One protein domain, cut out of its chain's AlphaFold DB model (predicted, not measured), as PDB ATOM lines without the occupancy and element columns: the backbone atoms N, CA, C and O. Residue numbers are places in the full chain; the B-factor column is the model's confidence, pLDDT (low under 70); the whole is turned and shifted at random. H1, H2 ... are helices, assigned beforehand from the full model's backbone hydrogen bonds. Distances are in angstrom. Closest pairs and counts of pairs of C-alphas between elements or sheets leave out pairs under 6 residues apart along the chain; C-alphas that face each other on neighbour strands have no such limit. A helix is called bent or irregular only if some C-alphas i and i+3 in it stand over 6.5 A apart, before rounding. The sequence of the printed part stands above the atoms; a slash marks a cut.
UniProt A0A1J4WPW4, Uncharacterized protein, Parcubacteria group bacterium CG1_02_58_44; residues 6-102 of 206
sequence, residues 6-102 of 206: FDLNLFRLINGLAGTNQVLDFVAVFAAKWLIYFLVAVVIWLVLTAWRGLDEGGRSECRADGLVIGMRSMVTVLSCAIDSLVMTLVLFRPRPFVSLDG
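What this domain is: This is residues 6 to 102 of the 206 residues of an uncharacterized protein of Parcubacteria group bacterium CG1_02_58_44 (UniProt A0A1J4WPW4). This is a long helical hairpin, H2b folding back into H3, that is closed at its turn and spreads open toward the other end, where the bent helix H2 swings its first arm, H2a, away from H3. The short helix H1 stands across that open end and the four-residue H4 lies out beyond the end of H3, neither of them touching another helix, and the space between the spread arms is empty. The printed part has 97 residues with four named helices, in the order H1, H2, H3, H4, and no named strand; its class is all helix. The whole is extended and elongated, with a radius of gyration of the C-alphas of 20.0 A and spans of 62 by 32 by 21 A, the long axis being made mainly by H2b and H3.

Where its parts are: The printed part begins with H1, residues 6 to 17, which starts at C-alpha 6, at (160.587, 58.500, 83.877), and measures 16.8 A from first to last C-alpha. After four residues comes H2, residues 22 to 55, the longest helix by residues with 34. By its hydrogen bonds it was assigned as one helix, but it is bent: C-alphas 33 and 36 are 6.9 A apart, where about 5 A is the distance in a regular helix. Its arm H2a holds residues 22 to 33 and is 16.4 A long; its arm H2b holds residues 36 to 55 and is 29.1 A long, ending at C-alpha 55, at (183.528, 51.587, 37.881). Residues 34 and 35 belong to neither arm. H3, residues 60 to 89, runs 42.3 A from its first to its last C-alpha. H4, residues 96 to 99, is 5.3 A long and ends at C-alpha 99, at (146.158, 55.687, 76.536).

How they stand to each other: H1 touches no helix; it is apart from H2a, H2b, H3 and H4. A tight link of four residues joins H1 to H2. The lines of H2a and H2b stand at 48 degrees, a steep tilt. H2a is apart from H3 and from H4. H2b and H3 form a helical hairpin with a tight link of four residues between them. They touch, with 9 pairs of C-alphas within 8 A, and the closest C-alphas are those of Ala 50 and Gly 70, 6.2 A apart. They run opposite ways at a shallow tilt of 25 degrees, with their centres 11.3 A apart. H3 touches H2b with residues 63 to 77 alone. H4 touches no helix; it follows H3 after a short link of six residues and is apart from it. In H1, H2a and H2b every O i to N i+4 pair is within hydrogen-bond range; in H3 24 of 26 are, and H4 is too short for such a pair.

The domain as a whole: The two C-alphas farthest apart are those of Arg 59 and Asp 101, 62.5 A, while the first and last printed C-alphas, of Phe 6 and Gly 102, are 17.7 A apart. The printed part has no cut, and no link is long. Residues 55 to 62, of which 60 to 62 belong to H3, stand free, and so do residues 82 to 95, of which 82 to 89 belong to H3. Residues 19 to 24, of which 22 to 24 belong to H2, and residues 29 to 35, which belong to H2, stand free too. The mean pLDDT of the printed part is 72.7; the model's confidence is under 70 at residue 19, residues 53 to 67, residue 70 and residues 87 to 102.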
ATOM      1  N   PHE A   6     159.744  57.666  84.723       84.38
ATOM      2  CA  PHE A   6     160.587  58.500  83.877       84.38
ATOM      3  C   PHE A   6     159.998  58.715  82.474       84.38
ATOM      4  O   PHE A   6     159.861  59.864  82.063       84.38
ATOM      5  N   ASP A   7     159.576  57.656  81.772       78.94
ATOM      6  CA  ASP A   7     158.997  57.765  80.421       78.94
ATOM      7  C   ASP A   7     157.739  58.641  80.401       78.94
ATOM      8  O   ASP A   7     157.539  59.444  79.491       78.94
ATOM      9  N   LEU A   8     156.895  58.511  81.429       80.56
ATOM     10  CA  LEU A   8     155.677  59.313  81.570       80.56
ATOM     11  C   LEU A   8     155.991  60.792  81.830       80.56
ATOM     12  O   LEU A   8     155.355  61.665  81.237       80.56
ATOM     13  N   ASN A   9     156.972  61.081  82.687       82.81
ATOM     14  CA  ASN A   9     157.396  62.451  82.972       82.81
ATOM     15  C   ASN A   9     158.070  63.100  81.758       82.81
ATOM     16  O   ASN A   9     157.766  64.248  81.436       82.81
ATOM     17  N   LEU A  10     158.920  62.356  81.047       82.38
ATOM     18  CA  LEU A  10     159.555  62.810  79.813       82.38
ATOM     19  C   LEU A  10     158.503  63.110  78.739       82.38
ATOM     20  O   LEU A  10     158.537  64.168  78.114       82.38
ATOM     21  N   PHE A  11     157.527  62.214  78.569       81.00
ATOM     22  CA  PHE A  11     156.427  62.423  77.636       81.00
ATOM     23  C   PHE A  11     155.617  63.676  77.985       81.00
ATOM     24  O   PHE A  11     155.368  64.495  77.106       81.00
ATOM     25  N   ARG A  12     155.247  63.873  79.256       81.38
ATOM     26  CA  ARG A  12     154.520  65.077  79.696       81.38
ATOM     27  C   ARG A  12     155.323  66.355  79.483       81.38
ATOM     28  O   ARG A  12     154.739  67.361  79.100       81.38
ATOM     29  N   LEU A  13     156.637  66.316  79.692       84.50
ATOM     30  CA  LEU A  13     157.513  67.465  79.476       84.50
ATOM     31  C   LEU A  13     157.583  67.839  77.991       84.50
ATOM     32  O   LEU A  13     157.341  68.989  77.637       84.50
ATOM     33  N   ILE A  14     157.824  66.860  77.116       81.62
ATOM     34  CA  ILE A  14     157.868  67.073  75.660       81.62
ATOM     35  C   ILE A  14     156.496  67.514  75.137       81.62
ATOM     36  O   ILE A  14     156.399  68.416  74.311       81.62
ATOM     37  N   ASN A  15     155.419  66.915  75.642       81.19
ATOM     38  CA  ASN A  15     154.069  67.247  75.213       81.19
ATOM     39  C   ASN A  15     153.570  68.589  75.774       81.19
ATOM     40  O   ASN A  15     152.716  69.226  75.168       81.19
ATOM     41  N   GLY A  16     154.113  69.042  76.904       79.81
ATOM     42  CA  GLY A  16     153.897  70.392  77.424       79.81
ATOM     43  C   GLY A  16     154.571  71.474  76.575       79.81
ATOM     44  O   GLY A  16     154.132  72.617  76.603       79.81
ATOM     45  N   LEU A  17     155.601  71.115  75.800       76.62
ATOM     46  CA  LEU A  17     156.240  71.989  74.808       76.62
ATOM     47  C   LEU A  17     155.468  72.040  73.479       76.62
ATOM     48  O   LEU A  17     155.538  73.052  72.778       76.62
ATOM     49  N   ALA A  18     154.705  70.998  73.143       71.50
ATOM     50  CA  ALA A  18     153.855  70.977  71.955       71.50
ATOM     51  C   ALA A  18     152.742  72.037  72.046       71.50
ATOM     52  O   ALA A  18     152.063  72.148  73.071       71.50
ATOM     53  N   GLY A  19     152.555  72.832  70.988       68.31
ATOM     54  CA  GLY A  19     151.558  73.910  70.955       68.31
ATOM     55  C   GLY A  19     151.973  75.219  71.641       68.31
ATOM     56  O   GLY A  19     151.267  76.217  71.512       68.31
ATOM     57  N   THR A  20     153.114  75.261  72.346       80.25
ATOM     58  CA  THR A  20     153.619  76.505  72.972       80.25
ATOM     59  C   THR A  20     154.386  77.388  71.993       80.25
ATOM     60  O   THR A  20     154.348  78.613  72.098       80.25
ATOM     61  N   ASN A  21     155.070  76.779  71.022       80.81
ATOM     62  CA  ASN A  21     155.853  77.481  70.018       80.81
ATOM     63  C   ASN A  21     155.514  76.957  68.621       80.81
ATOM     64  O   ASN A  21     155.916  75.859  68.236       80.81
ATOM     65  N   GLN A  22     154.827  77.790  67.838       82.44
ATOM     66  CA  GLN A  22     154.400  77.463  66.473       82.44
ATOM     67  C   GLN A  22     155.570  77.106  65.544       82.44
ATOM     68  O   GLN A  22     155.403  76.307  64.624       82.44
ATOM     69  N   VAL A  23     156.767  77.662  65.779       83.88
ATOM     70  CA  VAL A  23     157.968  77.324  64.999       83.88
ATOM     71  C   VAL A  23     158.386  75.884  65.270       83.88
ATOM     72  O   VAL A  23     158.733  75.155  64.343       83.88
ATOM     73  N   LEU A  24     158.323  75.457  66.531       80.75
ATOM     74  CA  LEU A  24     158.711  74.112  66.940       80.75
ATOM     75  C   LEU A  24     157.721  73.074  66.396       80.75
ATOM     76  O   LEU A  24     158.146  72.036  65.888       80.75
ATOM     77  N   ASP A  25     156.430  73.408  66.377       80.06
ATOM     78  CA  ASP A  25     155.396  72.587  65.742       80.06
ATOM     79  C   ASP A  25     155.597  72.497  64.220       80.06
ATOM     80  O   ASP A  25     155.515  71.411  63.644       80.06
ATOM     81  N   PHE A  26     155.931  73.606  63.549       83.69
ATOM     82  CA  PHE A  26     156.216  73.598  62.112       83.69
ATOM     83  C   PHE A  26     157.450  72.756  61.779       83.69
ATOM     84  O   PHE A  26     157.403  71.946  60.854       83.69
ATOM     85  N   VAL A  27     158.535  72.897  62.546       84.62
ATOM     86  CA  VAL A  27     159.751  72.085  62.384       84.62
ATOM     87  C   VAL A  27     159.448  70.609  62.627       84.62
ATOM     88  O   VAL A  27     159.894  69.771  61.847       84.62
ATOM     89  N   ALA A  28     158.652  70.275  63.644       81.06
ATOM     90  CA  ALA A  28     158.260  68.897  63.926       81.06
ATOM     91  C   ALA A  28     157.405  68.298  62.797       81.06
ATOM     92  O   ALA A  28     157.666  67.178  62.354       81.06
ATOM     93  N   VAL A  29     156.424  69.043  62.274       83.06
ATOM     94  CA  VAL A  29     155.587  68.610  61.140       83.06
ATOM     95  C   VAL A  29     156.407  68.498  59.854       83.06
ATOM     96  O   VAL A  29     156.229  67.551  59.083       83.06
ATOM     97  N   PHE A  30     157.324  69.439  59.623       84.81
ATOM     98  CA  PHE A  30     158.240  69.415  58.490       84.81
ATOM     99  C   PHE A  30     159.161  68.195  58.568       84.81
ATOM    100  O   PHE A  30     159.233  67.429  57.610       84.81
ATOM    101  N   ALA A  31     159.790  67.954  59.717       82.81
ATOM    102  CA  ALA A  31     160.627  66.784  59.941       82.81
ATOM    103  C   ALA A  31     159.821  65.492  59.752       82.81
ATOM    104  O   ALA A  31     160.227  64.626  58.987       82.81
ATOM    105  N   ALA A  32     158.630  65.380  60.342       80.44
ATOM    106  CA  ALA A  32     157.798  64.186  60.207       80.44
ATOM    107  C   ALA A  32     157.441  63.855  58.746       80.44
ATOM    108  O   ALA A  32     157.355  62.681  58.389       80.44
ATOM    109  N   LYS A  33     157.246  64.872  57.894       80.81
ATOM    110  CA  LYS A  33     156.940  64.677  56.469       80.81
ATOM    111  C   LYS A  33     158.178  64.455  55.609       80.81
ATOM    112  O   LYS A  33     158.153  63.591  54.741       80.81
ATOM    113  N   TRP A  34     159.235  65.234  55.812       83.00
ATOM    114  CA  TRP A  34     160.350  65.331  54.866       83.00
ATOM    115  C   TRP A  34     161.596  64.550  55.282       83.00
ATOM    116  O   TRP A  34     162.368  64.152  54.412       83.00
ATOM    117  N   LEU A  35     161.776  64.266  56.579       80.19
ATOM    118  CA  LEU A  35     162.968  63.583  57.095       80.19
ATOM    119  C   LEU A  35     163.135  62.192  56.480       80.19
ATOM    120  O   LEU A  35     164.251  61.802  56.149       80.19
ATOM    121  N   ILE A  36     162.035  61.464  56.268       78.06
ATOM    122  CA  ILE A  36     162.102  60.124  55.678       78.06
ATOM    123  C   ILE A  36     162.550  60.158  54.214       78.06
ATOM    124  O   ILE A  36     163.390  59.357  53.811       78.06
ATOM    125  N   TYR A  37     162.065  61.126  53.429       80.88
ATOM    126  CA  TYR A  37     162.493  61.300  52.039       80.88
ATOM    127  C   TYR A  37     163.953  61.739  51.955       80.88
ATOM    128  O   TYR A  37     164.691  61.242  51.108       80.88
ATOM    129  N   PHE A  38     164.384  62.626  52.855       82.38
ATOM    130  CA  PHE A  38     165.778  63.045  52.951       82.38
ATOM    131  C   PHE A  38     166.697  61.861  53.273       82.38
ATOM    132  O   PHE A  38     167.709  61.668  52.605       82.38
ATOM    133  N   LEU A  39     166.312  61.021  54.238       77.56
ATOM    134  CA  LEU A  39     167.086  59.843  54.620       77.56
ATOM    135  C   LEU A  39     167.196  58.856  53.450       77.56
ATOM    136  O   LEU A  39     168.296  58.424  53.123       77.56
ATOM    137  N   VAL A  40     166.100  58.584  52.736       79.50
ATOM    138  CA  VAL A  40     166.126  57.752  51.518       79.50
ATOM    139  C   VAL A  40     167.019  58.362  50.431       79.50
ATOM    140  O   VAL A  40     167.792  57.641  49.801       79.50
ATOM    141  N   ALA A  41     166.968  59.679  50.222       81.06
ATOM    142  CA  ALA A  41     167.816  60.358  49.244       81.06
ATOM    143  C   ALA A  41     169.311  60.229  49.582       81.06
ATOM    144  O   ALA A  41     170.113  59.956  48.690       81.06
ATOM    145  N   VAL A  42     169.683  60.355  50.862       81.06
ATOM    146  CA  VAL A  42     171.062  60.146  51.338       81.06
ATOM    147  C   VAL A  42     171.523  58.715  51.076       81.06
ATOM    148  O   VAL A  42     172.645  58.501  50.628       81.06
ATOM    149  N   VAL A  43     170.653  57.730  51.289       78.69
ATOM    150  CA  VAL A  43     170.964  56.320  51.021       78.69
ATOM    151  C   VAL A  43     171.204  56.095  49.536       78.69
ATOM    152  O   VAL A  43     172.226  55.531  49.163       78.69
ATOM    153  N   ILE A  44     170.315  56.590  48.674       83.06
ATOM    154  CA  ILE A  44     170.481  56.494  47.217       83.06
ATOM    155  C   ILE A  44     171.780  57.180  46.776       83.06
ATOM    156  O   ILE A  44     172.529  56.627  45.974       83.06
ATOM    157  N   TRP A  45     172.083  58.355  47.331       84.06
ATOM    158  CA  TRP A  45     173.329  59.071  47.068       84.06
ATOM    159  C   TRP A  45     174.568  58.263  47.482       84.06
ATOM    160  O   TRP A  45     175.528  58.163  46.714       84.06
ATOM    161  N   LEU A  46     174.543  57.632  48.656       75.12
ATOM    162  CA  LEU A  46     175.616  56.753  49.128       75.12
ATOM    163  C   LEU A  46     175.782  55.516  48.234       75.12
ATOM    164  O   LEU A  46     176.909  55.157  47.905       75.12
ATOM    165  N   VAL A  47     174.686  54.903  47.770       77.44
ATOM    166  CA  VAL A  47     174.754  53.796  46.798       77.44
ATOM    167  C   VAL A  47     175.392  54.263  45.490       77.44
ATOM    168  O   VAL A  47     176.284  53.599  44.974       77.44
ATOM    169  N   LEU A  48     174.963  55.408  44.954       80.62
ATOM    170  CA  LEU A  48     175.473  55.936  43.685       80.62
ATOM    171  C   LEU A  48     176.958  56.302  43.763       80.62
ATOM    172  O   LEU A  48     177.709  56.025  42.829       80.62
ATOM    173  N   THR A  49     177.392  56.906  44.868       76.25
ATOM    174  CA  THR A  49     178.804  57.255  45.087       76.25
ATOM    175  C   THR A  49     179.671  56.011  45.287       76.25
ATOM    176  O   THR A  49     180.744  55.926  44.689       76.25
ATOM    177  N   ALA A  50     179.181  55.001  46.014       70.00
ATOM    178  CA  ALA A  50     179.851  53.707  46.134       70.00
ATOM    179  C   ALA A  50     179.943  52.968  44.785       70.00
ATOM    180  O   ALA A  50     180.985  52.395  44.467       70.00
ATOM    181  N   TRP A  51     178.887  53.020  43.963       72.94
ATOM    182  CA  TRP A  51     178.866  52.401  42.634       72.94
ATOM    183  C   TRP A  51     179.847  53.084  41.676       72.94
ATOM    184  O   TRP A  51     180.601  52.400  40.989       72.94
ATOM    185  N   ARG A  52     179.904  54.423  41.653       74.00
ATOM    186  CA  ARG A  52     180.865  55.161  40.811       74.00
ATOM    187  C   ARG A  52     182.319  54.825  41.154       74.00
ATOM    188  O   ARG A  52     183.107  54.579  40.248       74.00
ATOM    189  N   GLY A  53     182.654  54.692  42.441       66.44
ATOM    190  CA  GLY A  53     183.985  54.227  42.863       66.44
ATOM    191  C   GLY A  53     184.316  52.789  42.423       66.44
ATOM    192  O   GLY A  53     185.487  52.404  42.321       66.44
ATOM    193  N   LEU A  54     183.297  51.981  42.112       63.41
ATOM    194  CA  LEU A  54     183.406  50.602  41.626       63.41
ATOM    195  C   LEU A  54     183.617  50.499  40.103       63.41
ATOM    196  O   LEU A  54     184.145  49.486  39.643       63.41
ATOM    197  N   ASP A  55     183.340  51.558  39.341       66.69
ATOM    198  CA  ASP A  55     183.528  51.587  37.881       66.69
ATOM    199  C   ASP A  55     184.930  52.097  37.476       66.69
ATOM    200  O   ASP A  55     185.547  51.595  36.545       66.69
ATOM    201  N   GLU A  56     185.524  53.008  38.254       62.81
ATOM    202  CA  GLU A  56     186.772  53.708  37.878       62.81
ATOM    203  C   GLU A  56     188.090  52.900  37.981       62.81
ATOM    204  O   GLU A  56     189.167  53.463  37.821       62.81
ATOM    205  N   GLY A  57     188.051  51.581  38.193       53.19
ATOM    206  CA  GLY A  57     189.176  50.646  37.965       53.19
ATOM    207  C   GLY A  57     190.539  50.915  38.645       53.19
ATOM    208  O   GLY A  57     191.483  50.162  38.406       53.19
ATOM    209  N   GLY A  58     190.686  51.948  39.477       55.28
ATOM    210  CA  GLY A  58     191.978  52.441  39.955       55.28
ATOM    211  C   GLY A  58     192.279  52.084  41.411       55.28
ATOM    212  O   GLY A  58     191.668  52.632  42.318       55.28
ATOM    213  N   ARG A  59     193.291  51.226  41.609       54.66
ATOM    214  CA  ARG A  59     193.983  50.864  42.871       54.66
ATOM    215  C   ARG A  59     193.157  50.139  43.953       54.66
ATOM    216  O   ARG A  59     192.221  50.653  44.548       54.66
ATOM    217  N   SER A  60     193.602  48.911  44.233       57.03
ATOM    218  CA  SER A  60     192.928  47.877  45.031       57.03
ATOM    219  C   SER A  60     192.840  48.143  46.541       57.03
ATOM    220  O   SER A  60     191.949  47.591  47.178       57.03
ATOM    221  N   GLU A  61     193.730  48.947  47.127       58.22
ATOM    222  CA  GLU A  61     193.816  49.086  48.595       58.22
ATOM    223  C   GLU A  61     192.811  50.107  49.154       58.22
ATOM    224  O   GLU A  61     192.003  49.757  50.006       58.22
ATOM    225  N   CYS A  62     192.725  51.322  48.593       54.25
ATOM    226  CA  CYS A  62     191.719  52.317  49.013       54.25
ATOM    227  C   CYS A  62     190.269  51.913  48.678       54.25
ATOM    228  O   CYS A  62     189.314  52.453  49.238       54.25
ATOM    229  N   ARG A  63     190.089  50.959  47.755       56.91
ATOM    230  CA  ARG A  63     188.779  50.468  47.312       56.91
ATOM    231  C   ARG A  63     188.123  49.545  48.329       56.91
ATOM    232  O   ARG A  63     186.906  49.596  48.493       56.91
ATOM    233  N   ALA A  64     188.923  48.722  49.007       62.41
ATOM    234  CA  ALA A  64     188.438  47.844  50.062       62.41
ATOM    235  C   ALA A  64     187.893  48.673  51.231       62.41
ATOM    236  O   ALA A  64     186.770  48.437  51.670       62.41
ATOM    237  N   ASP A  65     188.616  49.715  51.641       63.28
ATOM    238  CA  ASP A  65     188.182  50.601  52.723       63.28
ATOM    239  C   ASP A  65     186.920  51.389  52.358       63.28
ATOM    240  O   ASP A  65     185.962  51.418  53.132       63.28
ATOM    241  N   GLY A  66     186.854  51.957  51.148       64.62
ATOM    242  CA  GLY A  66     185.660  52.661  50.668       64.62
ATOM    243  C   GLY A  66     184.426  51.758  50.561       64.62
ATOM    244  O   GLY A  66     183.322  52.161  50.934       64.62
ATOM    245  N   LEU A  67     184.603  50.510  50.117       67.94
ATOM    246  CA  LEU A  67     183.524  49.527  50.011       67.94
ATOM    247  C   LEU A  67     183.075  49.017  51.383       67.94
ATOM    248  O   LEU A  67     181.879  48.850  51.609       67.94
ATOM    249  N   VAL A  68     184.003  48.827  52.323       74.31
ATOM    250  CA  VAL A  68     183.691  48.464  53.712       74.31
ATOM    251  C   VAL A  68     182.939  49.595  54.409       74.31
ATOM    252  O   VAL A  68     181.948  49.333  55.090       74.31
ATOM    253  N   ILE A  69     183.344  50.851  54.212       72.81
ATOM    254  CA  ILE A  69     182.636  52.024  54.744       72.81
ATOM    255  C   ILE A  69     181.238  52.132  54.120       72.81
ATOM    256  O   ILE A  69     180.254  52.291  54.847       72.81
ATOM    257  N   GLY A  70     181.124  51.955  52.800       69.88
ATOM    258  CA  GLY A  70     179.844  51.926  52.091       69.88
ATOM    259  C   GLY A  70     178.914  50.830  52.615       69.88
ATOM    260  O   GLY A  70     177.778  51.111  52.994       69.88
ATOM    261  N   MET A  71     179.410  49.600  52.749       73.31
ATOM    262  CA  MET A  71     178.664  48.464  53.303       73.31
ATOM    263  C   MET A  71     178.246  48.702  54.758       73.31
ATOM    264  O   MET A  71     177.095  48.451  55.107       73.31
ATOM    265  N   ARG A  72     179.127  49.249  55.604       76.62
ATOM    266  CA  ARG A  72     178.797  49.601  56.997       76.62
ATOM    267  C   ARG A  72     177.711  50.675  57.074       76.62
ATOM    268  O   ARG A  72     176.801  50.568  57.897       76.62
ATOM    269  N   SER A  73     177.761  51.676  56.195       73.38
ATOM    270  CA  SER A  73     176.720  52.707  56.108       73.38
ATOM    271  C   SER A  73     175.380  52.147  55.603       73.38
ATOM    272  O   SER A  73     174.327  52.490  56.130       73.38
ATOM    273  N   MET A  74     175.402  51.201  54.658       71.00
ATOM    274  CA  MET A  74     174.194  50.526  54.172       71.00
ATOM    275  C   MET A  74     173.563  49.640  55.240       71.00
ATOM    276  O   MET A  74     172.352  49.693  55.439       71.00
ATOM    277  N   VAL A  75     174.372  48.853  55.952       80.19
ATOM    278  CA  VAL A  75     173.887  47.973  57.022       80.19
ATOM    279  C   VAL A  75     173.263  48.793  58.146       80.19
ATOM    280  O   VAL A  75     172.178  48.455  58.594       80.19
ATOM    281  N   THR A  76     173.877  49.903  58.561       77.44
ATOM    282  CA  THR A  76     173.320  50.763  59.624       77.44
ATOM    283  C   THR A  76     171.995  51.410  59.228       77.44
ATOM    284  O   THR A  76     171.045  51.389  60.012       77.44
ATOM    285  N   VAL A  77     171.886  51.917  57.999       78.62
ATOM    286  CA  VAL A  77     170.621  52.439  57.462       78.62
ATOM    287  C   VAL A  77     169.562  51.342  57.405       78.62
ATOM    288  O   VAL A  77     168.432  51.556  57.841       78.62
ATOM    289  N   LEU A  78     169.910  50.172  56.867       78.19
ATOM    290  CA  LEU A  78     168.978  49.064  56.704       78.19
ATOM    291  C   LEU A  78     168.511  48.541  58.065       78.19
ATOM    292  O   LEU A  78     167.322  48.303  58.245       78.19
ATOM    293  N   SER A  79     169.410  48.439  59.046       80.25
ATOM    294  CA  SER A  79     169.069  48.109  60.430       80.25
ATOM    295  C   SER A  79     168.124  49.140  61.041       80.25
ATOM    296  O   SER A  79     167.149  48.746  61.663       80.25
ATOM    297  N   CYS A  80     168.338  50.439  60.816       77.69
ATOM    298  CA  CYS A  80     167.444  51.487  61.319       77.69
ATOM    299  C   CYS A  80     166.054  51.433  60.655       77.69
ATOM    300  O   CYS A  80     165.028  51.566  61.324       77.69
ATOM    301  N   ALA A  81     166.004  51.165  59.346       75.38
ATOM    302  CA  ALA A  81     164.757  50.992  58.609       75.38
ATOM    303  C   ALA A  81     163.996  49.735  59.054       75.38
ATOM    304  O   ALA A  81     162.783  49.795  59.248       75.38
ATOM    305  N   ILE A  82     164.699  48.614  59.253       76.81
ATOM    306  CA  ILE A  82     164.117  47.368  59.758       76.81
ATOM    307  C   ILE A  82     163.621  47.563  61.186       76.81
ATOM    308  O   ILE A  82     162.499  47.172  61.464       76.81
ATOM    309  N   ASP A  83     164.385  48.199  62.070       78.94
ATOM    310  CA  ASP A  83     163.966  48.411  63.458       78.94
ATOM    311  C   ASP A  83     162.728  49.321  63.521       78.94
ATOM    312  O   ASP A  83     161.746  49.007  64.190       78.94
ATOM    313  N   SER A  84     162.685  50.374  62.697       70.12
ATOM    314  CA  SER A  84     161.486  51.203  62.532       70.12
ATOM    315  C   SER A  84     160.295  50.421  61.960       70.12
ATOM    316  O   SER A  84     159.155  50.658  62.363       70.12
ATOM    317  N   LEU A  85     160.517  49.507  61.014       71.81
ATOM    318  CA  LEU A  85     159.469  48.698  60.384       71.81
ATOM    319  C   LEU A  85     158.953  47.595  61.324       71.81
ATOM    320  O   LEU A  85     157.754  47.360  61.425       71.81
ATOM    321  N   VAL A  86     159.846  46.954  62.073       72.50
ATOM    322  CA  VAL A  86     159.533  45.916  63.060       72.50
ATOM    323  C   VAL A  86     158.817  46.528  64.261       72.50
ATOM    324  O   VAL A  86     157.777  46.012  64.672       72.50
ATOM    325  N   MET A  87     159.292  47.665  64.776       66.94
ATOM    326  CA  MET A  87     158.621  48.384  65.864       66.94
ATOM    327  C   MET A  87     157.229  48.884  65.468       66.94
ATOM    328  O   MET A  87     156.368  48.996  66.334       66.94
ATOM    329  N   THR A  88     156.982  49.162  64.183       64.12
ATOM    330  CA  THR A  88     155.659  49.597  63.704       64.12
ATOM    331  C   THR A  88     154.716  48.445  63.352       64.12
ATOM    332  O   THR A  88     153.508  48.612  63.504       64.12
ATOM    333  N   LEU A  89     155.228  47.288  62.910       62.03
ATOM    334  CA  LEU A  89     154.403  46.147  62.485       62.03
ATOM    335  C   LEU A  89     154.176  45.091  63.576       62.03
ATOM    336  O   LEU A  89     153.106  44.489  63.615       62.03
ATOM    337  N   VAL A  90     155.164  44.837  64.440       57.16
ATOM    338  CA  VAL A  90     155.124  43.722  65.411       57.16
ATOM    339  C   VAL A  90     154.671  44.190  66.791       57.16
ATOM    340  O   VAL A  90     153.956  43.479  67.495       57.16
ATOM    341  N   LEU A  91     155.041  45.410  67.178       55.97
ATOM    342  CA  LEU A  91     154.626  46.017  68.433       55.97
ATOM    343  C   LEU A  91     153.554  47.069  68.152       55.97
ATOM    344  O   LEU A  91     153.858  48.241  67.949       55.97
ATOM    345  N   PHE A  92     152.280  46.673  68.223       53.44
ATOM    346  CA  PHE A  92     151.167  47.615  68.392       53.44
ATOM    347  C   PHE A  92     151.280  48.286  69.769       53.44
ATOM    348  O   PHE A  92     150.496  48.023  70.678       53.44
ATOM    349  N   ARG A  93     152.289  49.143  69.963       56.97
ATOM    350  CA  ARG A  93     152.304  50.070  71.088       56.97
ATOM    351  C   ARG A  93     151.228  51.110  70.791       56.97
ATOM    352  O   ARG A  93     151.387  51.858  69.821       56.97
ATOM    353  N   PRO A  94     150.130  51.162  71.568       58.12
ATOM    354  CA  PRO A  94     149.164  52.233  71.413       58.12
ATOM    355  C   PRO A  94     149.928  53.542  71.563       58.12
ATOM    356  O   PRO A  94     150.688  53.725  72.520       58.12
ATOM    357  N   ARG A  95     149.795  54.422  70.567       63.88
ATOM    358  CA  ARG A  95     150.415  55.740  70.658       63.88
ATOM    359  C   ARG A  95     149.896  56.402  71.940       63.88
ATOM    360  O   ARG A  95     148.717  56.231  72.243       63.88
ATOM    361  N   PRO A  96     150.721  57.161  72.671       60.78
ATOM    362  CA  PRO A  96     150.340  57.710  73.974       60.78
ATOM    363  C   PRO A  96     149.076  58.592  73.935       60.78
ATOM    364  O   PRO A  96     148.424  58.754  74.955       60.78
ATOM    365  N   PHE A  97     148.660  59.068  72.756       59.16
ATOM    366  CA  PHE A  97     147.378  59.752  72.507       59.16
ATOM    367  C   PHE A  97     146.126  58.867  72.692       59.16
ATOM    368  O   PHE A  97     145.017  59.383  72.704       59.16
ATOM    369  N   VAL A  98     146.284  57.539  72.758       59.84
ATOM    370  CA  VAL A  98     145.194  56.554  72.910       59.84
ATOM    371  C   VAL A  98     145.046  56.101  74.365       59.84
ATOM    372  O   VAL A  98     143.982  55.631  74.753       59.84
ATOM    373  N   SER A  99     146.107  56.212  75.166       57.78
ATOM    374  CA  SER A  99     146.158  55.687  76.536       57.78
ATOM    375  C   SER A  99     146.313  56.755  77.619       57.78
ATOM    376  O   SER A  99     146.086  56.439  78.786       57.78
ATOM    377  N   LEU A 100     146.705  57.989  77.277       62.78
ATOM    378  CA  LEU A 100     146.781  59.104  78.219       62.78
ATOM    379  C   LEU A 100     145.721  60.158  77.885       62.78
ATOM    380  O   LEU A 100     145.707  60.710  76.787       62.78
ATOM    381  N   ASP A 101     144.892  60.489  78.873       55.53
ATOM    382  CA  ASP A 101     144.005  61.651  78.822       55.53
ATOM    383  C   ASP A 101     144.800  62.942  79.106       55.53
ATOM    384  O   ASP A 101     145.664  62.972  79.986       55.53
ATOM    385  N   GLY A 102     144.519  64.018  78.358       62.09
ATOM    386  CA  GLY A 102     145.168  65.333  78.526       62.09
ATOM    387  C   GLY A 102     146.365  65.612  77.606       62.09
ATOM    388  O   GLY A 102     147.208  66.451  77.921       62.09
TER     389      GLY A 102